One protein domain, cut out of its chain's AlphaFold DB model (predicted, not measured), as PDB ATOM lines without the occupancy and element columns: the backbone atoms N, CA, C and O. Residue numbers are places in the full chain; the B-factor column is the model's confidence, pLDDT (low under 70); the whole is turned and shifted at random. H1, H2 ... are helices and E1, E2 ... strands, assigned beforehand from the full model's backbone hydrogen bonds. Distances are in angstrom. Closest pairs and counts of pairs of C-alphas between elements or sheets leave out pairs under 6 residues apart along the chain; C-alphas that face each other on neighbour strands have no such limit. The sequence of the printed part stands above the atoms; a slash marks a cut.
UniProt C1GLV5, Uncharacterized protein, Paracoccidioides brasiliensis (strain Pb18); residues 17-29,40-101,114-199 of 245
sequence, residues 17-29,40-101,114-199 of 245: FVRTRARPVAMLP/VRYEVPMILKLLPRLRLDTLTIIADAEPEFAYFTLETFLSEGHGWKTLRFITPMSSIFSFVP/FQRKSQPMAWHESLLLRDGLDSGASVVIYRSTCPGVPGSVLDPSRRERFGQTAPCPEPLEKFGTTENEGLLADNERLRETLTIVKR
ATOM      1  N   PHE A  17     -36.236   0.194  18.059       92.94
ATOM      2  CA  PHE A  17     -35.623  -1.062  17.648       92.94
ATOM      3  C   PHE A  17     -34.841  -1.638  18.821       92.94
ATOM      4  O   PHE A  17     -33.919  -1.001  19.326       92.94
ATOM      5  N   VAL A  18     -35.215  -2.837  19.261       91.06
ATOM      6  CA  VAL A  18     -34.526  -3.541  20.349       91.06
ATOM      7  C   VAL A  18     -34.170  -4.941  19.887       91.06
ATOM      8  O   VAL A  18     -34.982  -5.630  19.270       91.06
ATOM      9  N   ARG A  19     -32.952  -5.373  20.216       92.94
ATOM     10  CA  ARG A  19     -32.490  -6.750  20.058       92.94
ATOM     11  C   ARG A  19     -32.011  -7.262  21.410       92.94
ATOM     12  O   ARG A  19     -31.157  -6.633  22.024       92.94
ATOM     13  N   THR A  20     -32.553  -8.386  21.861       89.62
ATOM     14  CA  THR A  20     -32.186  -9.005  23.142       89.62
ATOM     15  C   THR A  20     -32.260 -10.532  23.062       89.62
ATOM     16  O   THR A  20     -32.738 -11.091  22.072       89.62
ATOM     17  N   ARG A  21     -31.752 -11.218  24.087       87.38
ATOM     18  CA  ARG A  21     -31.892 -12.671  24.244       87.38
ATOM     19  C   ARG A  21     -33.166 -13.012  25.016       87.38
ATOM     20  O   ARG A  21     -33.609 -12.214  25.839       87.38
ATOM     21  N   ALA A  22     -33.714 -14.205  24.802       80.50
ATOM     22  CA  ALA A  22     -34.857 -14.731  25.558       80.50
ATOM     23  C   ALA A  22     -34.455 -15.254  26.954       80.50
ATOM     24  O   ALA A  22     -34.859 -16.339  27.355       80.50
ATOM     25  N   ARG A  23     -33.595 -14.529  27.677       76.81
ATOM     26  CA  ARG A  23     -33.122 -14.954  29.000       76.81
ATOM     27  C   ARG A  23     -34.090 -14.440  30.069       76.81
ATOM     28  O   ARG A  23     -34.238 -13.218  30.164       76.81
ATOM     29  N   PRO A  24     -34.703 -15.315  30.884       71.75
ATOM     30  CA  PRO A  24     -35.510 -14.860  32.002       71.75
ATOM     31  C   PRO A  24     -34.644 -14.157  33.045       71.75
ATOM     32  O   PRO A  24     -33.471 -14.489  33.243       71.75
ATOM     33  N   VAL A  25     -35.245 -13.205  33.752       71.50
ATOM     34  CA  VAL A  25     -34.640 -12.553  34.915       71.50
ATOM     35  C   VAL A  25     -35.242 -13.167  36.169       71.50
ATOM     36  O   VAL A  25     -36.454 -13.154  36.346       71.50
ATOM     37  N   ALA A  26     -34.406 -13.709  37.051       69.75
ATOM     38  CA  ALA A  26     -34.839 -14.139  38.373       69.75
ATOM     39  C   ALA A  26     -34.855 -12.926  39.315       69.75
ATOM     40  O   ALA A  26     -33.832 -12.259  39.470       69.75
ATOM     41  N   MET A  27     -35.992 -12.636  39.947       64.06
ATOM     42  CA  MET A  27     -36.081 -11.618  40.997       64.06
ATOM     43  C   MET A  27     -36.582 -12.255  42.286       64.06
ATOM     44  O   MET A  27     -37.523 -13.048  42.286       64.06
ATOM     45  N   LEU A  28     -35.946 -11.895  43.398       60.59
ATOM     46  CA  LEU A  28     -36.423 -12.283  44.717       60.59
ATOM     47  C   LEU A  28     -37.645 -11.423  45.063       60.59
ATOM     48  O   LEU A  28     -37.576 -10.196  44.907       60.59
ATOM     49  N   PRO A  29     -38.760 -12.019  45.519       57.66
ATOM     50  CA  PRO A  29     -39.853 -11.232  46.066       57.66
ATOM     51  C   PRO A  29     -39.341 -10.424  47.274       57.66
ATOM     52  O   PRO A  29     -38.454 -10.890  47.993       57.66
ATOM     53  N   VAL A  40     -38.550 -15.697  41.768       63.91
ATOM     54  CA  VAL A  40     -39.555 -15.674  40.703       63.91
ATOM     55  C   VAL A  40     -38.838 -15.414  39.379       63.91
ATOM     56  O   VAL A  40     -38.068 -14.460  39.260       63.91
ATOM     57  N   ARG A  41     -39.069 -16.269  38.378       67.56
ATOM     58  CA  ARG A  41     -38.530 -16.100  37.020       67.56
ATOM     59  C   ARG A  41     -39.477 -15.245  36.181       67.56
ATOM     60  O   ARG A  41     -40.655 -15.564  36.059       67.56
ATOM     61  N   TYR A  42     -38.945 -14.178  35.595       72.06
ATOM     62  CA  TYR A  42     -39.666 -13.248  34.731       72.06
ATOM     63  C   TYR A  42     -39.179 -13.401  33.298       72.06
ATOM     64  O   TYR A  42     -38.029 -13.082  32.989       72.06
ATOM     65  N   GLU A  43     -40.064 -13.857  32.420       79.12
ATOM     66  CA  GLU A  43     -39.779 -13.948  30.991       79.12
ATOM     67  C   GLU A  43     -39.810 -12.567  30.324       79.12
ATOM     68  O   GLU A  43     -40.458 -11.630  30.800       79.12
ATOM     69  N   VAL A  44     -39.144 -12.432  29.174       83.19
ATOM     70  CA  VAL A  44     -39.049 -11.152  28.446       83.19
ATOM     71  C   VAL A  44     -40.415 -10.494  28.179       83.19
ATOM     72  O   VAL A  44     -40.524  -9.295  28.446       83.19
ATOM     73  N   PRO A  45     -41.476 -11.205  27.731       83.44
ATOM     74  CA  PRO A  45     -42.802 -10.603  27.569       83.44
ATOM     75  C   PRO A  45     -43.321  -9.930  28.847       83.44
ATOM     76  O   PRO A  45     -43.942  -8.874  28.774       83.44
ATOM     77  N   MET A  46     -43.030 -10.510  30.018       78.62
ATOM     78  CA  MET A  46     -43.438  -9.978  31.320       78.62
ATOM     79  C   MET A  46     -42.603  -8.762  31.719       78.62
ATOM     80  O   MET A  46     -43.143  -7.790  32.241       78.62
ATOM     81  N   ILE A  47     -41.296  -8.790  31.442       78.62
ATOM     82  CA  ILE A  47     -40.390  -7.664  31.713       78.62
ATOM     83  C   ILE A  47     -40.811  -6.432  30.905       78.62
ATOM     84  O   ILE A  47     -40.763  -5.319  31.424       78.62
ATOM     85  N   LEU A  48     -41.272  -6.606  29.663       80.88
ATOM     86  CA  LEU A  48     -41.746  -5.486  28.845       80.88
ATOM     87  C   LEU A  48     -42.959  -4.767  29.457       80.88
ATOM     88  O   LEU A  48     -43.079  -3.559  29.267       80.88
ATOM     89  N   LYS A  49     -43.784  -5.454  30.264       78.50
ATOM     90  CA  LYS A  49     -44.887  -4.828  31.022       78.50
ATOM     91  C   LYS A  49     -44.385  -3.826  32.080       78.50
ATOM     92  O   LYS A  49     -45.124  -2.950  32.517       78.50
ATOM     93  N   LEU A  50     -43.110  -3.904  32.482       74.69
ATOM     94  CA  LEU A  50     -42.475  -2.928  33.384       74.69
ATOM     95  C   LEU A  50     -42.084  -1.619  32.682       74.69
ATOM     96  O   LEU A  50     -41.707  -0.657  33.350       74.69
ATOM     97  N   LEU A  51     -42.162  -1.571  31.350       78.00
ATOM     98  CA  LEU A  51     -41.882  -0.392  30.534       78.00
ATOM     99  C   LEU A  51     -43.179   0.083  29.859       78.00
ATOM    100  O   LEU A  51     -43.293   0.025  28.628       78.00
ATOM    101  N   PRO A  52     -44.171   0.559  30.641       73.06
ATOM    102  CA  PRO A  52     -45.423   1.039  30.076       73.06
ATOM    103  C   PRO A  52     -45.125   2.180  29.104       73.06
ATOM    104  O   PRO A  52     -44.270   3.033  29.363       73.06
ATOM    105  N   ARG A  53     -45.852   2.205  27.982       78.00
ATOM    106  CA  ARG A  53     -45.659   3.132  26.847       78.00
ATOM    107  C   ARG A  53     -44.443   2.870  25.953       78.00
ATOM    108  O   ARG A  53     -44.199   3.664  25.044       78.00
ATOM    109  N   LEU A  54     -43.705   1.773  26.133       83.19
ATOM    110  CA  LEU A  54     -42.745   1.341  25.117       83.19
ATOM    111  C   LEU A  54     -43.489   1.053  23.799       83.19
ATOM    112  O   LEU A  54     -44.520   0.386  23.797       83.19
ATOM    113  N   ARG A  55     -42.996   1.580  22.672       88.88
ATOM    114  CA  ARG A  55     -43.630   1.423  21.348       88.88
ATOM    115  C   ARG A  55     -42.587   1.086  20.290       88.88
ATOM    116  O   ARG A  55     -42.258   1.913  19.442       88.88
ATOM    117  N   LEU A  56     -42.068  -0.134  20.348       91.56
ATOM    118  CA  LEU A  56     -41.091  -0.635  19.391       91.56
ATOM    119  C   LEU A  56     -41.734  -0.821  18.012       91.56
ATOM    120  O   LEU A  56     -42.791  -1.443  17.876       91.56
ATOM    121  N   ASP A  57     -41.057  -0.359  16.966       94.25
ATOM    122  CA  ASP A  57     -41.361  -0.769  15.598       94.25
ATOM    123  C   ASP A  57     -40.891  -2.206  15.352       94.25
ATOM    124  O   ASP A  57     -41.571  -2.974  14.666       94.25
ATOM    125  N   THR A  58     -39.756  -2.609  15.936       95.88
ATOM    126  CA  THR A  58     -39.286  -3.999  15.887       95.88
ATOM    127  C   THR A  58     -38.605  -4.431  17.182       95.88
ATOM    128  O   THR A  58     -37.643  -3.815  17.640       95.88
ATOM    129  N   LEU A  59     -39.065  -5.556  17.721       95.88
ATOM    130  CA  LEU A  59     -38.402  -6.324  18.764       95.88
ATOM    131  C   LEU A  59     -37.769  -7.565  18.130       95.88
ATOM    132  O   LEU A  59     -38.453  -8.332  17.461       95.88
ATOM    133  N   THR A  60     -36.472  -7.773  18.327       96.25
ATOM    134  CA  THR A  60     -35.771  -8.990  17.903       96.25
ATOM    135  C   THR A  60     -35.343  -9.787  19.126       96.25
ATOM    136  O   THR A  60     -34.574  -9.293  19.950       96.25
ATOM    137  N   ILE A  61     -35.817 -11.022  19.227       95.19
ATOM    138  CA  ILE A  61     -35.478 -11.963  20.288       95.19
ATOM    139  C   ILE A  61     -34.605 -13.067  19.700       95.19
ATOM    140  O   ILE A  61     -34.994 -13.714  18.732       95.19
ATOM    141  N   ILE A  62     -33.431 -13.280  20.289       94.38
ATOM    142  CA  ILE A  62     -32.604 -14.463  20.039       94.38
ATOM    143  C   ILE A  62     -32.894 -15.456  21.165       94.38
ATOM    144  O   ILE A  62     -32.493 -15.228  22.308       94.38
ATOM    145  N   ALA A  63     -33.625 -16.518  20.864       91.31
ATOM    146  CA  ALA A  63     -33.992 -17.535  21.832       91.31
ATOM    147  C   ALA A  63     -32.915 -18.618  21.890       91.31
ATOM    148  O   ALA A  63     -32.856 -19.488  21.032       91.31
ATOM    149  N   ASP A  64     -32.050 -18.533  22.901       83.69
ATOM    150  CA  ASP A  64     -31.002 -19.515  23.202       83.69
ATOM    151  C   ASP A  64     -31.428 -20.534  24.275       83.69
ATOM    152  O   ASP A  64     -30.575 -21.185  24.873       83.69
ATOM    153  N   ALA A  65     -32.735 -20.638  24.536       81.31
ATOM    154  CA  ALA A  65     -33.335 -21.588  25.470       81.31
ATOM    155  C   ALA A  65     -33.665 -22.929  24.791       81.31
ATOM    156  O   ALA A  65     -33.674 -23.017  23.559       81.31
ATOM    157  N   GLU A  66     -33.981 -23.946  25.599       85.81
ATOM    158  CA  GLU A  66     -34.468 -25.231  25.086       85.81
ATOM    159  C   GLU A  66     -35.756 -25.052  24.256       85.81
ATOM    160  O   GLU A  66     -36.500 -24.079  24.463       85.81
ATOM    161  N   PRO A  67     -36.019 -25.952  23.291       87.81
ATOM    162  CA  PRO A  67     -37.084 -25.796  22.303       87.81
ATOM    163  C   PRO A  67     -38.470 -25.514  22.887       87.81
ATOM    164  O   PRO A  67     -39.181 -24.647  22.380       87.81
ATOM    165  N   GLU A  68     -38.828 -26.207  23.964       84.56
ATOM    166  CA  GLU A  68     -40.090 -26.057  24.675       84.56
ATOM    167  C   GLU A  68     -40.217 -24.662  25.295       84.56
ATOM    168  O   GLU A  68     -41.226 -23.984  25.101       84.56
ATOM    169  N   PHE A  69     -39.167 -24.156  25.947       83.88
ATOM    170  CA  PHE A  69     -39.182 -22.817  26.535       83.88
ATOM    171  C   PHE A  69     -39.222 -21.733  25.460       83.88
ATOM    172  O   PHE A  69     -39.933 -20.738  25.615       83.88
ATOM    173  N   ALA A  70     -38.498 -21.918  24.352       89.31
ATOM    174  CA  ALA A  70     -38.552 -21.003  23.217       89.31
ATOM    175  C   ALA A  70     -39.962 -20.951  22.604       89.31
ATOM    176  O   ALA A  70     -40.468 -19.861  22.319       89.31
ATOM    177  N   TYR A  71     -40.615 -22.108  22.463       90.06
ATOM    178  CA  TYR A  71     -41.994 -22.222  21.997       90.06
ATOM    179  C   TYR A  71     -42.967 -21.480  22.925       90.06
ATOM    180  O   TYR A  71     -43.693 -20.595  22.465       90.06
ATOM    181  N   PHE A  72     -42.918 -21.748  24.234       85.75
ATOM    182  CA  PHE A  72     -43.789 -21.089  25.216       85.75
ATOM    183  C   PHE A  72     -43.535 -19.586  25.329       85.75
ATOM    184  O   PHE A  72     -44.474 -18.800  25.477       85.75
ATOM    185  N   THR A  73     -42.279 -19.154  25.213       87.88
ATOM    186  CA  THR A  73     -41.935 -17.728  25.209       87.88
ATOM    187  C   THR A  73     -42.581 -17.024  24.020       87.88
ATOM    188  O   THR A  73     -43.154 -15.943  24.175       87.88
ATOM    189  N   LEU A  74     -42.519 -17.633  22.832       92.94
ATOM    190  CA  LEU A  74     -43.152 -17.086  21.638       92.94
ATOM    191  C   LEU A  74     -44.684 -17.083  21.760       92.94
ATOM    192  O   LEU A  74     -45.299 -16.068  21.440       92.94
ATOM    193  N   GLU A  75     -45.298 -18.145  22.287       89.75
ATOM    194  CA  GLU A  75     -46.741 -18.150  22.574       89.75
ATOM    195  C   GLU A  75     -47.135 -17.042  23.557       89.75
ATOM    196  O   GLU A  75     -48.092 -16.316  23.298       89.75
ATOM    197  N   THR A  76     -46.343 -16.820  24.608       87.19
ATOM    198  CA  THR A  76     -46.573 -15.738  25.580       87.19
ATOM    199  C   THR A  76     -46.488 -14.357  24.917       87.19
ATOM    200  O   THR A  76     -47.274 -13.461  25.222       87.19
ATOM    201  N   PHE A  77     -45.574 -14.158  23.961       91.75
ATOM    202  CA  PHE A  77     -45.556 -12.929  23.161       91.75
ATOM    203  C   PHE A  77     -46.831 -12.762  22.318       91.75
ATOM    204  O   PHE A  77     -47.324 -11.639  22.162       91.75
ATOM    205  N   LEU A  78     -47.353 -13.848  21.751       91.69
ATOM    206  CA  LEU A  78     -48.537 -13.830  20.891       91.69
ATOM    207  C   LEU A  78     -49.835 -13.614  21.668       91.69
ATOM    208  O   LEU A  78     -50.702 -12.901  21.169       91.69
ATOM    209  N   SER A  79     -49.958 -14.167  22.873       85.94
ATOM    210  CA  SER A  79     -51.138 -13.996  23.724       85.94
ATOM    211  C   SER A  79     -51.100 -12.674  24.494       85.94
ATOM    212  O   SER A  79     -52.046 -11.893  24.429       85.94
ATOM    213  N   GLU A  80     -49.978 -12.364  25.146       82.88
ATOM    214  CA  GLU A  80     -49.888 -11.300  26.159       82.88
ATOM    215  C   GLU A  80     -48.773 -10.275  25.910       82.88
ATOM    216  O   GLU A  80     -48.566  -9.361  26.706       82.88
ATOM    217  N   GLY A  81     -47.989 -10.430  24.844       86.31
ATOM    218  CA  GLY A  81     -46.880  -9.526  24.560       86.31
ATOM    219  C   GLY A  81     -47.343  -8.127  24.143       86.31
ATOM    220  O   GLY A  81     -48.078  -7.966  23.165       86.31
ATOM    221  N   HIS A  82     -46.809  -7.105  24.814       87.56
ATOM    222  CA  HIS A  82     -47.020  -5.692  24.489       87.56
ATOM    223  C   HIS A  82     -45.707  -4.994  24.114       87.56
ATOM    224  O   HIS A  82     -44.611  -5.539  24.253       87.56
ATOM    225  N   GLY A  83     -45.824  -3.767  23.618       89.00
ATOM    226  CA  GLY A  83     -44.709  -2.861  23.385       89.00
ATOM    227  C   GLY A  83     -44.035  -2.979  22.023       89.00
ATOM    228  O   GLY A  83     -43.027  -2.314  21.805       89.00
ATOM    229  N   TRP A  84     -44.551  -3.789  21.092       93.75
ATOM    230  CA  TRP A  84     -43.936  -4.013  19.778       93.75
ATOM    231  C   TRP A  84     -44.963  -4.127  18.645       93.75
ATOM    232  O   TRP A  84     -46.032  -4.703  18.827       93.75
ATOM    233  N   LYS A  85     -44.619  -3.614  17.455       95.44
ATOM    234  CA  LYS A  85     -45.382  -3.802  16.202       95.44
ATOM    235  C   LYS A  85     -44.957  -5.044  15.430       95.44
ATOM    236  O   LYS A  85     -45.796  -5.776  14.917       95.44
ATOM    237  N   THR A  86     -43.647  -5.261  15.330       97.69
ATOM    238  CA  THR A  86     -43.060  -6.446  14.700       97.69
ATOM    239  C   THR A  86     -42.188  -7.176  15.708       97.69
ATOM    240  O   THR A  86     -41.296  -6.569  16.296       97.69
ATOM    241  N   LEU A  87     -42.405  -8.473  15.877       97.88
ATOM    242  CA  LEU A  87     -41.513  -9.362  16.610       97.88
ATOM    243  C   LEU A  87     -40.759 -10.234  15.602       97.88
ATOM    244  O   LEU A  87     -41.355 -10.837  14.712       97.88
ATOM    245  N   ARG A  88     -39.437 -10.284  15.736       98.31
ATOM    246  CA  ARG A  88     -38.546 -11.219  15.046       98.31
ATOM    247  C   ARG A  88     -38.002 -12.179  16.088       98.31
ATOM    248  O   ARG A  88     -37.173 -11.783  16.902       98.31
ATOM    249  N   PHE A  89     -38.480 -13.408  16.087       97.69
ATOM    250  CA  PHE A  89     -38.065 -14.430  17.036       97.69
ATOM    251  C   PHE A  89     -37.157 -15.427  16.324       97.69
ATOM    252  O   PHE A  89     -37.580 -16.054  15.357       97.69
ATOM    253  N   ILE A  90     -35.900 -15.514  16.754       97.31
ATOM    254  CA  ILE A  90     -34.867 -16.335  16.123       97.31
ATOM    255  C   ILE A  90     -34.529 -17.488  17.055       97.31
ATOM    256  O   ILE A  90     -34.150 -17.239  18.200       97.31
ATOM    257  N   THR A  91     -34.607 -18.721  16.562       95.38
ATOM    258  CA  THR A  91     -34.099 -19.902  17.272       95.38
ATOM    259  C   THR A  91     -32.897 -20.471  16.527       95.38
ATOM    260  O   THR A  91     -32.938 -20.560  15.300       95.38
ATOM    261  N   PRO A  92     -31.836 -20.907  17.232       92.94
ATOM    262  CA  PRO A  92     -30.643 -21.470  16.600       92.94
ATOM    263  C   PRO A  92     -30.917 -22.805  15.893       92.94
ATOM    264  O   PRO A  92     -30.132 -23.218  15.045       92.94
ATOM    265  N   MET A  93     -32.013 -23.481  16.245       91.69
ATOM    266  CA  MET A  93     -32.381 -24.804  15.748       91.69
ATOM    267  C   MET A  93     -33.872 -24.869  15.406       91.69
ATOM    268  O   MET A  93     -34.691 -24.146  15.988       91.69
ATOM    269  N   SER A  94     -34.226 -25.782  14.502       92.44
ATOM    270  CA  SER A  94     -35.611 -26.065  14.095       92.44
ATOM    271  C   SER A  94     -36.377 -26.935  15.097       92.44
ATOM    272  O   SER A  94     -37.572 -27.168  14.924       92.44
ATOM    273  N   SER A  95     -35.723 -27.366  16.176       90.62
ATOM    274  CA  SER A  95     -36.296 -28.229  17.213       90.62
ATOM    275  C   SER A  95     -37.491 -27.621  17.955       90.62
ATOM    276  O   SER A  95     -38.310 -28.361  18.496       90.62
ATOM    277  N   ILE A  96     -37.671 -26.291  17.908       90.81
ATOM    278  CA  ILE A  96     -38.897 -25.605  18.370       90.81
ATOM    279  C   ILE A  96     -40.173 -26.179  17.716       90.81
ATOM    280  O   ILE A  96     -41.267 -26.067  18.261       90.81
ATOM    281  N   PHE A  97     -40.042 -26.831  16.560       91.12
ATOM    282  CA  PHE A  97     -41.139 -27.448  15.822       91.12
ATOM    283  C   PHE A  97     -41.226 -28.971  15.980       91.12
ATOM    284  O   PHE A  97     -42.066 -29.587  15.323       91.12
ATOM    285  N   SER A  98     -40.378 -29.599  16.797       88.25
ATOM    286  CA  SER A  98     -40.279 -31.064  16.870       88.25
ATOM    287  C   SER A  98     -40.218 -31.644  18.277       88.25
ATOM    288  O   SER A  98     -40.288 -32.862  18.387       88.25
ATOM    289  N   PHE A  99     -40.110 -30.820  19.324       82.06
ATOM    290  CA  PHE A  99     -40.052 -31.303  20.705       82.06
ATOM    291  C   PHE A  99     -41.354 -31.985  21.149       82.06
ATOM    292  O   PHE A  99     -42.444 -31.659  20.659       82.06
ATOM    293  N   VAL A 100     -41.210 -32.898  22.112       77.56
ATOM    294  CA  VAL A 100     -42.315 -33.489  22.874       77.56
ATOM    295  C   VAL A 100     -42.492 -32.705  24.174       77.56
ATOM    296  O   VAL A 100     -41.502 -32.461  24.868       77.56
ATOM    297  N   PRO A 101     -43.721 -32.298  24.527       67.19
ATOM    298  CA  PRO A 101     -43.993 -31.695  25.825       67.19
ATOM    299  C   PRO A 101     -43.590 -32.659  26.947       67.19
ATOM    300  O   PRO A 101     -44.097 -33.779  27.018       67.19
ATOM    301  N   PHE A 114     -49.729 -29.442  27.656       64.12
ATOM    302  CA  PHE A 114     -49.563 -28.440  26.606       64.12
ATOM    303  C   PHE A 114     -49.079 -29.104  25.316       64.12
ATOM    304  O   PHE A 114     -47.889 -29.317  25.107       64.12
ATOM    305  N   GLN A 115     -50.025 -29.427  24.443       74.81
ATOM    306  CA  GLN A 115     -49.770 -30.037  23.153       74.81
ATOM    307  C   GLN A 115     -49.340 -28.972  22.143       74.81
ATOM    308  O   GLN A 115     -50.049 -27.988  21.902       74.81
ATOM    309  N   ARG A 116     -48.177 -29.183  21.518       84.50
ATOM    310  CA  ARG A 116     -47.694 -28.318  20.438       84.50
ATOM    311  C   ARG A 116     -48.668 -28.376  19.262       84.50
ATOM    312  O   ARG A 116     -49.021 -29.455  18.802       84.50
ATOM    313  N   LYS A 117     -49.041 -27.216  18.723       85.75
ATOM    314  CA  LYS A 117     -49.910 -27.110  17.540       85.75
ATOM    315  C   LYS A 117     -49.100 -26.937  16.258       85.75
ATOM    316  O   LYS A 117     -47.916 -26.595  16.298       85.75
ATOM    317  N   SER A 118     -49.728 -27.179  15.109       88.50
ATOM    318  CA  SER A 118     -49.098 -26.968  13.804       88.50
ATOM    319  C   SER A 118     -48.894 -25.475  13.533       88.50
ATOM    320  O   SER A 118     -49.793 -24.649  13.709       88.50
ATOM    321  N   GLN A 119     -47.682 -25.119  13.107       91.75
ATOM    322  CA  GLN A 119     -47.281 -23.729  12.885       91.75
ATOM    323  C   GLN A 119     -47.049 -23.445  11.400       91.75
ATOM    324  O   GLN A 119     -46.572 -24.328  10.700       91.75
ATOM    325  N   PRO A 120     -47.349 -22.241  10.880       93.38
ATOM    326  CA  PRO A 120     -47.673 -21.017  11.617       93.38
ATOM    327  C   PRO A 120     -49.159 -20.825  11.949       93.38
ATOM    328  O   PRO A 120     -49.496 -19.814  12.560       93.38
ATOM    329  N   MET A 121     -50.051 -21.725  11.518       91.38
ATOM    330  CA  MET A 121     -51.498 -21.474  11.561       91.38
ATOM    331  C   MET A 121     -52.026 -21.244  12.977       91.38
ATOM    332  O   MET A 121     -52.710 -20.250  13.199       91.38
ATOM    333  N   ALA A 122     -51.637 -22.069  13.951       90.44
ATOM    334  CA  ALA A 122     -52.102 -21.899  15.327       90.44
ATOM    335  C   ALA A 122     -51.642 -20.571  15.962       90.44
ATOM    336  O   ALA A 122     -52.414 -19.895  16.650       90.44
ATOM    337  N   TRP A 123     -50.396 -20.160  15.711       94.56
ATOM    338  CA  TRP A 123     -49.893 -18.850  16.135       94.56
ATOM    339  C   TRP A 123     -50.589 -17.693  15.423       94.56
ATOM    340  O   TRP A 123     -50.863 -16.665  16.043       94.56
ATOM    341  N   HIS A 124     -50.886 -17.852  14.136       95.06
ATOM    342  CA  HIS A 124     -51.608 -16.852  13.364       95.06
ATOM    343  C   HIS A 124     -53.035 -16.658  13.887       95.06
ATOM    344  O   HIS A 124     -53.433 -15.524  14.135       95.06
ATOM    345  N   GLU A 125     -53.770 -17.743  14.134       92.31
ATOM    346  CA  GLU A 125     -55.116 -17.703  14.716       92.31
ATOM    347  C   GLU A 125     -55.116 -17.037  16.093       92.31
ATOM    348  O   GLU A 125     -55.928 -16.152  16.351       92.31
ATOM    349  N   SER A 126     -54.155 -17.390  16.951       91.69
ATOM    350  CA  SER A 126     -54.014 -16.784  18.282       91.69
ATOM    351  C   SER A 126     -53.773 -15.273  18.198       91.69
ATOM    352  O   SER A 126     -54.352 -14.496  18.958       91.69
ATOM    353  N   LEU A 127     -52.959 -14.836  17.234       94.50
ATOM    354  CA  LEU A 127     -52.697 -13.421  16.997       94.50
ATOM    355  C   LEU A 127     -53.925 -12.677  16.455       94.50
ATOM    356  O   LEU A 127     -54.173 -11.547  16.870       94.50
ATOM    357  N   LEU A 128     -54.689 -13.295  15.549       93.56
ATOM    358  CA  LEU A 128     -55.926 -12.720  15.011       93.56
ATOM    359  C   LEU A 128     -57.025 -12.634  16.073       93.56
ATOM    360  O   LEU A 128     -57.734 -11.635  16.121       93.56
ATOM    361  N   LEU A 129     -57.147 -13.631  16.952       92.00
ATOM    362  CA  LEU A 129     -58.063 -13.569  18.094       92.00
ATOM    363  C   LEU A 129     -57.735 -12.388  19.012       92.00
ATOM    364  O   LEU A 129     -58.642 -11.734  19.520       92.00
ATOM    365  N   ARG A 130     -56.443 -12.087  19.187       90.19
ATOM    366  CA  ARG A 130     -55.990 -10.950  19.991       90.19
ATOM    367  C   ARG A 130     -56.210  -9.599  19.309       90.19
ATOM    368  O   ARG A 130     -56.703  -8.670  19.939       90.19
ATOM    369  N   ASP A 131     -55.780  -9.464  18.057       93.06
ATOM    370  CA  ASP A 131     -55.722  -8.169  17.363       93.06
ATOM    371  C   ASP A 131     -56.993  -7.867  16.541       93.06
ATOM    372  O   ASP A 131     -57.165  -6.744  16.064       93.06
ATOM    373  N   GLY A 132     -57.879  -8.854  16.377       93.12
ATOM    374  CA  GLY A 132     -59.066  -8.830  15.522       93.12
ATOM    375  C   GLY A 132     -58.852  -9.571  14.195       93.12
ATOM    376  O   GLY A 132     -57.771  -9.513  13.601       93.12
ATOM    377  N   LEU A 133     -59.899 -10.238  13.695       92.38
ATOM    378  CA  LEU A 133     -59.839 -11.069  12.479       92.38
ATOM    379  C   LEU A 133     -59.442 -10.270  11.222       92.38
ATOM    380  O   LEU A 133     -58.617 -10.726  10.438       92.38
ATOM    381  N   ASP A 134     -59.938  -9.039  11.079       92.69
ATOM    382  CA  ASP A 134     -59.653  -8.167   9.924       92.69
ATOM    383  C   ASP A 134     -58.481  -7.197  10.161       92.69
ATOM    384  O   ASP A 134     -58.252  -6.233   9.417       92.69
ATOM    385  N   SER A 135     -57.710  -7.433  11.223       94.44
ATOM    386  CA  SER A 135     -56.642  -6.532  11.663       94.44
ATOM    387  C   SER A 135     -55.450  -6.478  10.700       94.44
ATOM    388  O   SER A 135     -54.674  -5.514  10.717       94.44
ATOM    389  N   GLY A 136     -55.304  -7.498   9.847       95.81
ATOM    390  CA  GLY A 136     -54.142  -7.691   8.981       95.81
ATOM    391  C   GLY A 136     -52.891  -8.164   9.730       95.81
ATOM    392  O   GLY A 136     -51.789  -8.050   9.189       95.81
ATOM    393  N   ALA A 137     -53.041  -8.654  10.966       96.75
ATOM    394  CA  ALA A 137     -51.953  -9.298  11.690       96.75
ATOM    395  C   ALA A 137     -51.457 -10.543  10.930       96.75
ATOM    396  O   ALA A 137     -52.194 -11.145  10.154       96.75
ATOM    397  N   SER A 138     -50.185 -10.908  11.099       97.62
ATOM    398  CA  SER A 138     -49.610 -12.050  10.376       97.62
ATOM    399  C   SER A 138     -48.468 -12.716  11.129       97.62
ATOM    400  O   SER A 138     -47.715 -12.066  11.859       97.62
ATOM    401  N   VAL A 139     -48.318 -14.020  10.894       98.00
ATOM    402  CA  VAL A 139     -47.193 -14.835  11.355       98.00
ATOM    403  C   VAL A 139     -46.583 -15.528  10.144       98.00
ATOM    404  O   VAL A 139     -47.279 -16.204   9.390       98.00
ATOM    405  N   VAL A 140     -45.278 -15.356   9.943       98.06
ATOM    406  CA  VAL A 140     -44.525 -16.039   8.885       98.06
ATOM    407  C   VAL A 140     -43.278 -16.646   9.492       98.06
ATOM    408  O   VAL A 140     -42.535 -15.957  10.188       98.06
ATOM    409  N   ILE A 141     -43.029 -17.916   9.197       98.31
ATOM    410  CA  ILE A 141     -41.833 -18.618   9.648       98.31
ATOM    411  C   ILE A 141     -40.911 -18.802   8.451       98.31
ATOM    412  O   ILE A 141     -41.337 -19.226   7.373       98.31
ATOM    413  N   TYR A 142     -39.645 -18.474   8.654       98.25
ATOM    414  CA  TYR A 142     -38.564 -18.793   7.743       98.25
ATOM    415  C   TYR A 142     -37.614 -19.782   8.402       98.25
ATOM    416  O   TYR A 142     -37.363 -19.698   9.604       98.25
ATOM    417  N   ARG A 143     -37.057 -20.683   7.603       97.00
ATOM    418  CA  ARG A 143     -36.038 -21.642   8.021       97.00
ATOM    419  C   ARG A 143     -34.801 -21.471   7.153       97.00
ATOM    420  O   ARG A 143     -34.917 -21.211   5.957       97.00
ATOM    421  N   SER A 144     -33.625 -21.565   7.758       97.38
ATOM    422  CA  SER A 144     -32.363 -21.447   7.042       97.38
ATOM    423  C   SER A 144     -32.134 -22.637   6.108       97.38
ATOM    424  O   SER A 144     -32.481 -23.777   6.416       97.38
ATOM    425  N   THR A 145     -31.505 -22.356   4.974       96.38
ATOM    426  CA  THR A 145     -30.984 -23.338   4.013       96.38
ATOM    427  C   THR A 145     -29.527 -23.719   4.301       96.38
ATOM    428  O   THR A 145     -28.979 -24.590   3.635       96.38
ATOM    429  N   CYS A 146     -28.892 -23.084   5.296       95.06
ATOM    430  CA  CYS A 146     -27.514 -23.333   5.722       95.06
ATOM    431  C   CYS A 146     -27.501 -23.903   7.157       95.06
ATOM    432  O   CYS A 146     -27.463 -23.126   8.118       95.06
ATOM    433  N   PRO A 147     -27.548 -25.238   7.330       94.31
ATOM    434  CA  PRO A 147     -27.510 -25.866   8.649       94.31
ATOM    435  C   PRO A 147     -26.250 -25.472   9.427       94.31
ATOM    436  O   PRO A 147     -25.159 -25.419   8.864       94.31
ATOM    437  N   GLY A 148     -26.395 -25.189  10.721       92.06
ATOM    438  CA  GLY A 148     -25.266 -24.924  11.615       92.06
ATOM    439  C   GLY A 148     -24.556 -23.587  11.379       92.06
ATOM    440  O   GLY A 148     -23.478 -23.379  11.927       92.06
ATOM    441  N   VAL A 149     -25.139 -22.676  10.589       94.44
ATOM    442  CA  VAL A 149     -24.591 -21.334  10.333       94.44
ATOM    443  C   VAL A 149     -25.446 -20.282  11.055       94.44
ATOM    444  O   VAL A 149     -26.490 -19.887  10.526       94.44
ATOM    445  N   PRO A 150     -25.041 -19.798  12.245       93.00
ATOM    446  CA  PRO A 150     -25.796 -18.788  12.985       93.00
ATOM    447  C   PRO A 150     -25.995 -17.496  12.185       93.00
ATOM    448  O   PRO A 150     -25.082 -17.017  11.512       93.00
ATOM    449  N   GLY A 151     -27.185 -16.908  12.279       93.94
ATOM    450  CA  GLY A 151     -27.565 -15.690  11.567       93.94
ATOM    451  C   GLY A 151     -27.872 -15.879  10.080       93.94
ATOM    452  O   GLY A 151     -28.287 -14.916   9.432       93.94
ATOM    453  N   SER A 152     -27.710 -17.082   9.522       96.00
ATOM    454  CA  SER A 152     -28.007 -17.350   8.110       96.00
ATOM    455  C   SER A 152     -29.476 -17.113   7.758       96.00
ATOM    456  O   SER A 152     -29.761 -16.677   6.646       96.00
ATOM    457  N   VAL A 153     -30.410 -17.287   8.703       96.94
ATOM    458  CA  VAL A 153     -31.841 -17.045   8.458       96.94
ATOM    459  C   VAL A 153     -32.175 -15.554   8.277       96.94
ATOM    460  O   VAL A 153     -33.274 -15.187   7.842       96.94
ATOM    461  N   LEU A 154     -31.256 -14.654   8.640       95.69
ATOM    462  CA  LEU A 154     -31.448 -13.216   8.462       95.69
ATOM    463  C   LEU A 154     -31.291 -12.799   6.999       95.69
ATOM    464  O   LEU A 154     -31.963 -11.852   6.582       95.69
ATOM    465  N   ASP A 155     -30.479 -13.528   6.233       96.62
ATOM    466  CA  ASP A 155     -30.295 -13.340   4.796       96.62
ATOM    467  C   ASP A 155     -31.508 -13.912   4.032       96.62
ATOM    468  O   ASP A 155     -31.751 -15.122   4.070       96.62
ATOM    469  N   PRO A 156     -32.299 -13.076   3.327       96.62
ATOM    470  CA  PRO A 156     -33.444 -13.542   2.552       96.62
ATOM    471  C   PRO A 156     -33.099 -14.567   1.467       96.62
ATOM    472  O   PRO A 156     -33.969 -15.358   1.116       96.62
ATOM    473  N   SER A 157     -31.866 -14.569   0.950       97.31
ATOM    474  CA  SER A 157     -31.416 -15.528  -0.069       97.31
ATOM    475  C   SER A 157     -31.087 -16.909   0.503       97.31
ATOM    476  O   SER A 157     -31.036 -17.887  -0.238       97.31
ATOM    477  N   ARG A 158     -30.899 -17.002   1.825       97.19
ATOM    478  CA  ARG A 158     -30.514 -18.230   2.532       97.19
ATOM    479  C   ARG A 158     -31.639 -18.809   3.371       97.19
ATOM    480  O   ARG A 158     -31.381 -19.659   4.223       97.19
ATOM    481  N   ARG A 159     -32.883 -18.387   3.148       97.38
ATOM    482  CA  ARG A 159     -34.032 -18.878   3.906       97.38
ATOM    483  C   ARG A 159     -35.211 -19.223   3.015       97.38
ATOM    484  O   ARG A 159     -35.480 -18.557   2.022       97.38
ATOM    485  N   GLU A 160     -35.961 -20.218   3.449       97.44
ATOM    486  CA  GLU A 160     -37.200 -20.670   2.825       97.44
ATOM    487  C   GLU A 160     -38.377 -20.439   3.771       97.44
ATOM    488  O   GLU A 160     -38.202 -20.387   4.991       97.44
ATOM    489  N   ARG A 161     -39.588 -20.273   3.227       97.19
ATOM    490  CA  ARG A 161     -40.795 -20.264   4.065       97.19
ATOM    491  C   ARG A 161     -41.006 -21.657   4.637       97.19
ATOM    492  O   ARG A 161     -40.904 -22.642   3.915       97.19
ATOM    493  N   PHE A 162     -41.351 -21.709   5.912       95.44
ATOM    494  CA  PHE A 162     -41.601 -22.947   6.624       95.44
ATOM    495  C   PHE A 162     -43.026 -22.974   7.175       95.44
ATOM    496  O   PHE A 162     -43.554 -21.964   7.644       95.44
ATOM    497  N   GLY A 163     -43.633 -24.153   7.126       92.12
ATOM    498  CA  GLY A 163     -44.911 -24.442   7.746       92.12
ATOM    499  C   GLY A 163     -45.059 -25.941   7.955       92.12
ATOM    500  O   GLY A 163     -44.561 -26.745   7.173       92.12
ATOM    501  N   GLN A 164     -45.736 -26.303   9.032       88.69
ATOM    502  CA  GLN A 164     -46.160 -27.650   9.343       88.69
ATOM    503  C   GLN A 164     -47.612 -27.789   8.919       88.69
ATOM    504  O   GLN A 164     -48.476 -27.008   9.322       88.69
ATOM    505  N   THR A 165     -47.887 -28.814   8.131       75.44
ATOM    506  CA  THR A 165     -49.247 -29.291   7.913       75.44
ATOM    507  C   THR A 165     -49.485 -30.428   8.899       75.44
ATOM    508  O   THR A 165     -48.581 -31.231   9.136       75.44
ATOM    509  N   ALA A 166     -50.670 -30.493   9.507       62.84
ATOM    510  CA  ALA A 166     -51.048 -31.701  10.230       62.84
ATOM    511  C   ALA A 166     -51.054 -32.869   9.221       62.84
ATOM    512  O   ALA A 166     -51.644 -32.706   8.146       62.84
ATOM    513  N   PRO A 167     -50.375 -33.999   9.491       54.72
ATOM    514  CA  PRO A 167     -50.388 -35.136   8.582       54.72
ATOM    515  C   PRO A 167     -51.823 -35.635   8.403       54.72
ATOM    516  O   PRO A 167     -52.470 -36.021   9.368       54.72
ATOM    517  N   CYS A 168     -52.334 -35.656   7.175       42.91
ATOM    518  CA  CYS A 168     -53.503 -36.473   6.850       42.91
ATOM    519  C   CYS A 168     -52.993 -37.918   6.697       42.91
ATOM    520  O   CYS A 168     -52.091 -38.110   5.879       42.91
ATOM    521  N   PRO A 169     -53.469 -38.925   7.460       51.56
ATOM    522  CA  PRO A 169     -54.751 -39.012   8.165       51.56
ATOM    523  C   PRO A 169     -54.656 -39.001   9.706       51.56
ATOM    524  O   PRO A 169     -55.587 -39.461  10.368       51.56
ATOM    525  N   GLU A 170     -53.551 -38.552  10.306       54.44
ATOM    526  CA  GLU A 170     -53.469 -38.517  11.768       54.44
ATOM    527  C   GLU A 170     -54.511 -37.536  12.326       54.44
ATOM    528  O   GLU A 170     -54.635 -36.413  11.828       54.44
ATOM    529  N   PRO A 171     -55.283 -37.931  13.355       61.16
ATOM    530  CA  PRO A 171     -56.175 -37.002  14.027       61.16
ATOM    531  C   PRO A 171     -55.374 -35.773  14.466       61.16
ATOM    532  O   PRO A 171     -54.318 -35.924  15.082       61.16
ATOM    533  N   LEU A 172     -55.884 -34.565  14.198       62.72
ATOM    534  CA  LEU A 172     -55.336 -33.303  14.731       62.72
ATOM    535  C   LEU A 172     -55.042 -33.402  16.240       62.72
ATOM    536  O   LEU A 172     -54.077 -32.817  16.720       62.72
ATOM    537  N   GLU A 173     -55.829 -34.215  16.948       66.06
ATOM    538  CA  GLU A 173     -55.700 -34.564  18.365       66.06
ATOM    539  C   GLU A 173     -54.373 -35.238  18.747       66.06
ATOM    540  O   GLU A 173     -54.007 -35.221  19.916       66.06
ATOM    541  N   LYS A 174     -53.617 -35.813  17.802       70.25
ATOM    542  CA  LYS A 174     -52.313 -36.448  18.068       70.25
ATOM    543  C   LYS A 174     -51.116 -35.591  17.660       70.25
ATOM    544  O   LYS A 174     -49.986 -35.917  18.023       70.25
ATOM    545  N   PHE A 175     -51.319 -34.487  16.941       76.50
ATOM    546  CA  PHE A 175     -50.203 -33.671  16.461       76.50
ATOM    547  C   PHE A 175     -49.392 -33.095  17.630       76.50
ATOM    548  O   PHE A 175     -49.959 -32.525  18.551       76.50
ATOM    549  N   GLY A 176     -48.066 -33.226  17.608       77.44
ATOM    550  CA  GLY A 176     -47.223 -32.693  18.686       77.44
ATOM    551  C   GLY A 176     -47.269 -33.493  19.993       77.44
ATOM    552  O   GLY A 176     -46.773 -33.000  21.003       77.44
ATOM    553  N   THR A 177     -47.832 -34.707  19.972       75.81
ATOM    554  CA  THR A 177     -47.678 -35.702  21.056       75.81
ATOM    555  C   THR A 177     -46.410 -36.545  20.904       75.81
ATOM    556  O   THR A 177     -45.915 -37.094  21.882       75.81
ATOM    557  N   THR A 178     -45.864 -36.615  19.691       72.81
ATOM    558  CA  THR A 178     -44.622 -37.310  19.353       72.81
ATOM    559  C   THR A 178     -43.610 -36.350  18.741       72.81
ATOM    560  O   THR A 178     -43.951 -35.262  18.253       72.81
ATOM    561  N   GLU A 179     -42.345 -36.760  18.776       77.44
ATOM    562  CA  GLU A 179     -41.279 -36.034  18.108       77.44
ATOM    563  C   GLU A 179     -41.476 -36.062  16.591       77.44
ATOM    564  O   GLU A 179     -41.929 -37.050  16.013       77.44
ATOM    565  N   ASN A 180     -41.105 -34.972  15.921       77.44
ATOM    566  CA  ASN A 180     -41.015 -34.983  14.465       77.44
ATOM    567  C   ASN A 180     -39.601 -35.407  14.054       77.44
ATOM    568  O   ASN A 180     -38.710 -34.561  13.953       77.44
ATOM    569  N   GLU A 181     -39.409 -36.705  13.813       76.94
ATOM    570  CA  GLU A 181     -38.107 -37.293  13.460       76.94
ATOM    571  C   GLU A 181     -37.457 -36.616  12.241       76.94
ATOM    572  O   GLU A 181     -36.253 -36.359  12.235       76.94
ATOM    573  N   GLY A 182     -38.257 -36.229  11.240       81.06
ATOM    574  CA  GLY A 182     -37.763 -35.534  10.049       81.06
ATOM    575  C   GLY A 182     -37.123 -34.178  10.362       81.06
ATOM    576  O   GLY A 182     -36.136 -33.804   9.738       81.06
ATOM    577  N   LEU A 183     -37.639 -33.457  11.358       83.50
ATOM    578  CA  LEU A 183     -37.072 -32.185  11.824       83.50
ATOM    579  C   LEU A 183     -35.935 -32.362  12.841       83.50
ATOM    580  O   LEU A 183     -35.237 -31.391  13.139       83.50
ATOM    581  N   LEU A 184     -35.753 -33.574  13.371       82.81
ATOM    582  CA  LEU A 184     -34.691 -33.910  14.318       82.81
ATOM    583  C   LEU A 184     -33.434 -34.477  13.660       82.81
ATOM    584  O   LEU A 184     -32.385 -34.459  14.303       82.81
ATOM    585  N   ALA A 185     -33.509 -34.919  12.401       86.62
ATOM    586  CA  ALA A 185     -32.331 -35.297  11.625       86.62
ATOM    587  C   ALA A 185     -31.269 -34.182  11.684       86.62
ATOM    588  O   ALA A 185     -31.610 -33.009  11.545       86.62
ATOM    589  N   ASP A 186     -29.989 -34.525  11.865       79.88
ATOM    590  CA  ASP A 186     -28.927 -33.558  12.211       79.88
ATOM    591  C   ASP A 186     -28.896 -32.319  11.295       79.88
ATOM    592  O   ASP A 186     -28.869 -31.179  11.765       79.88
ATOM    593  N   ASN A 187     -28.994 -32.522   9.978       86.06
ATOM    594  CA  ASN A 187     -29.006 -31.432   8.996       86.06
ATOM    595  C   ASN A 187     -30.297 -30.597   8.990       86.06
ATOM    596  O   ASN A 187     -30.283 -29.459   8.523       86.06
ATOM    597  N   GLU A 188     -31.413 -31.134   9.474       89.56
ATOM    598  CA  GLU A 188     -32.686 -30.416   9.591       89.56
ATOM    599  C   GLU A 188     -32.766 -29.666  10.922       89.56
ATOM    600  O   GLU A 188     -33.115 -28.482  10.954       89.56
ATOM    601  N   ARG A 189     -32.343 -30.315  12.012       90.12
ATOM    602  CA  ARG A 189     -32.322 -29.759  13.365       90.12
ATOM    603  C   ARG A 189     -31.479 -28.493  13.446       90.12
ATOM    604  O   ARG A 189     -31.910 -27.512  14.049       90.12
ATOM    605  N   LEU A 190     -30.298 -28.497  12.826       92.75
ATOM    606  CA  LEU A 190     -29.337 -27.390  12.878       92.75
ATOM    607  C   LEU A 190     -29.736 -26.170  12.032       92.75
ATOM    608  O   LEU A 190     -28.985 -25.195  11.967       92.75
ATOM    609  N   ARG A 191     -30.885 -26.200  11.353       94.81
ATOM    610  CA  ARG A 191     -31.367 -25.049  10.586       94.81
ATOM    611  C   ARG A 191     -31.983 -24.022  11.526       94.81
ATOM    612  O   ARG A 191     -32.992 -24.288  12.179       94.81
ATOM    613  N   GLU A 192     -31.384 -22.839  11.550       96.06
ATOM    614  CA  GLU A 192     -31.894 -21.671  12.269       96.06
ATOM    615  C   GLU A 192     -33.283 -21.275  11.745       96.06
ATOM    616  O   GLU A 192     -33.574 -21.415  10.552       96.06
ATOM    617  N   THR A 193     -34.141 -20.757  12.621       97.31
ATOM    618  CA  THR A 193     -35.487 -20.311  12.246       97.31
ATOM    619  C   THR A 193     -35.697 -18.847  12.605       97.31
ATOM    620  O   THR A 193     -35.109 -18.333  13.555       97.31
ATOM    621  N   LEU A 194     -36.531 -18.165  11.823       98.12
ATOM    622  CA  LEU A 194     -36.983 -16.802  12.062       98.12
ATOM    623  C   LEU A 194     -38.499 -16.758  11.937       98.12
ATOM    624  O   LEU A 194     -39.042 -16.806  10.833       98.12
ATOM    625  N   THR A 195     -39.167 -16.567  13.064       98.31
ATOM    626  CA  THR A 195     -40.591 -16.249  13.096       98.31
ATOM    627  C   THR A 195     -40.758 -14.735  13.093       98.31
ATOM    628  O   THR A 195     -40.318 -14.041  14.010       98.31
ATOM    629  N   ILE A 196     -41.388 -14.207  12.046       98.38
ATOM    630  CA  ILE A 196     -41.788 -12.804  11.952       98.38
ATOM    631  C   ILE A 196     -43.268 -12.710  12.289       98.38
ATOM    632  O   ILE A 196     -44.113 -13.242  11.570       98.38
ATOM    633  N   VAL A 197     -43.567 -11.976  13.351       98.25
ATOM    634  CA  VAL A 197     -44.924 -11.674  13.791       98.25
ATOM    635  C   VAL A 197     -45.176 -10.189  13.594       98.25
ATOM    636  O   VAL A 197     -44.395  -9.363  14.067       98.25
ATOM    637  N   LYS A 198     -46.268  -9.833  12.922       97.94
ATOM    638  CA  LYS A 198     -46.710  -8.444  12.762       97.94
ATOM    639  C   LYS A 198     -48.071  -8.264  13.412       97.94
ATOM    640  O   LYS A 198     -49.001  -8.994  13.078       97.94
ATOM    641  N   ARG A 199     -48.173  -7.282  14.307       96.00
ATOM    642  CA  ARG A 199     -49.440  -6.844  14.902       96.00
ATOM    643  C   ARG A 199     -50.388  -6.287  13.840       96.00
ATOM    644  O   ARG A 199     -49.949  -5.825  12.784       96.00
TER     645      ARG A 199
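AT A GLANCE: This is residues 17 to 29, 40 to 101 and 114 to 199 of the 245 residues of an uncharacterized protein of Paracoccidioides brasiliensis (strain Pb18) (UniProt C1GLV5). The model is a wall of six strands, twisted, with the two longest helices, H2 and H4, side by side over one face of it. At one end of the sheet the short helices H3, H5 and H6 gather in a cluster, and on another side the small two-strand ribbon E2 E3 lies far out from the sheet, near the short helix H1. The 161 printed residues hold six named helices and eight named strands, in the order E1 E2 E3 H1 E4 H2 E5 H3 H4 E6 E7 H5 H6 E8, and the class is mixed, helices and strands. The large sheet runs E1 E4 E5 E8 E6 E7 and is mixed, while E2 and E3 are antiparallel. The whole is compact, with a radius of gyration of the C-alphas of 15.7 A and spans of 45 by 36 by 34 A.

HOW THE PARTS SIT: Start in the large sheet with E5, residues 84 to 91, and E8, residues 193 to 198, which are antiparallel at 169 degrees; look for N 89 and O 195, 2.8 A apart. On the other side of E5 lies E4, residues 56 to 62, parallel to it at 13 degrees, with N 88 and O 59 at 2.8 A. Edge strand E1, residues 17 to 21, is parallel to E4 at 20 degrees, with N 60 and O 18 at 2.8 A. On the other side of E8 comes E6, residues 138 to 144, antiparallel at 163 degrees, with N 142 and O 194 at 2.8 A. Edge strand E7, residues 159 to 162, forms a hairpin with E6; N 160 and O 143 are 2.9 A apart. H2, residues 67 to 80, lies over E5 at a height over the sheet of 10.3 A and runs along the strands, at 6 degrees to E5 on the local plane. E4, H2 and E5 form a strand-helix-strand unit, two parallel neighbour strands with a helix between them in the chain, and its crossover is right-handed. H4, residues 121 to 131, is also on the sheet, and the closest C-alphas of H4 and E6 are those of His 124 and Val 139, 5.3 A apart. With H2 and H4 on one face, helices and sheet make two layers. H2 touches H4 with residues 75 to 79 alone, closest at the C-alphas of Leu 78 and Leu 127, 5.7 A, at a shallow tilt of 27 degrees, the same way. H3, residues 94 to 97, only grazes the sheet and touches H2, with the C-alphas of Pro 67 and Ile 96 closest at 4.3 A. H5, residues 181 to 184, touches H3, closest at the C-alphas of Ser 95 and Leu 184, 6.6 A. H6, residues 186 to 189, only just touches H3, with 3 pairs of C-alphas within 8 A, the closest being Ser 94 and Arg 189 at 5.0 A. E7, H5, H6 and E8 form a split unit, with E6 between its two strands in the sheet, and its crossover is right-handed. H1, residues 44 to 48, touches H2, closest at the C-alphas of Pro 45 and Phe 77, 5.7 A. E2, residues 25 to 27, and E3, residues 40 to 42, are antiparallel at 146 degrees, with N 27 and O 40 at 2.8 A. In H1, H2 and H4 every O i to N i+4 pair is within hydrogen-bond range; H3, H5 and H6 are too short for such a pair.

IN THESE COORDINATES: Find C-alpha 17 at (-35.623, -1.062, 17.648), where E1 begins its 13.9 A. E4 measures 16.2 A, E5 18.9 A and E6 19.9 A. H2 starts at C-alpha 67, (-37.084, -25.796, 22.303), and runs 19.7 A; H4 runs 15.1 A. E8 ends its 16.3 A at C-alpha 198, (-46.710, -8.444, 12.762).

THE WHOLE: The C-alphas farthest apart are those of Pro 29 and Pro 169, 49.3 A. Residues 30 to 39 and 102 to 113 are cut out, with gaps of 7.0 A from C-alpha 29 to 40 and 6.5 A from C-alpha 101 to 114. The links E6 to E7 and E7 to H5 are long. The mean pLDDT of the printed part is 86.5; look for values under 70 at residues 26 to 29, 40 to 41, 101, 114 and 166 to 173.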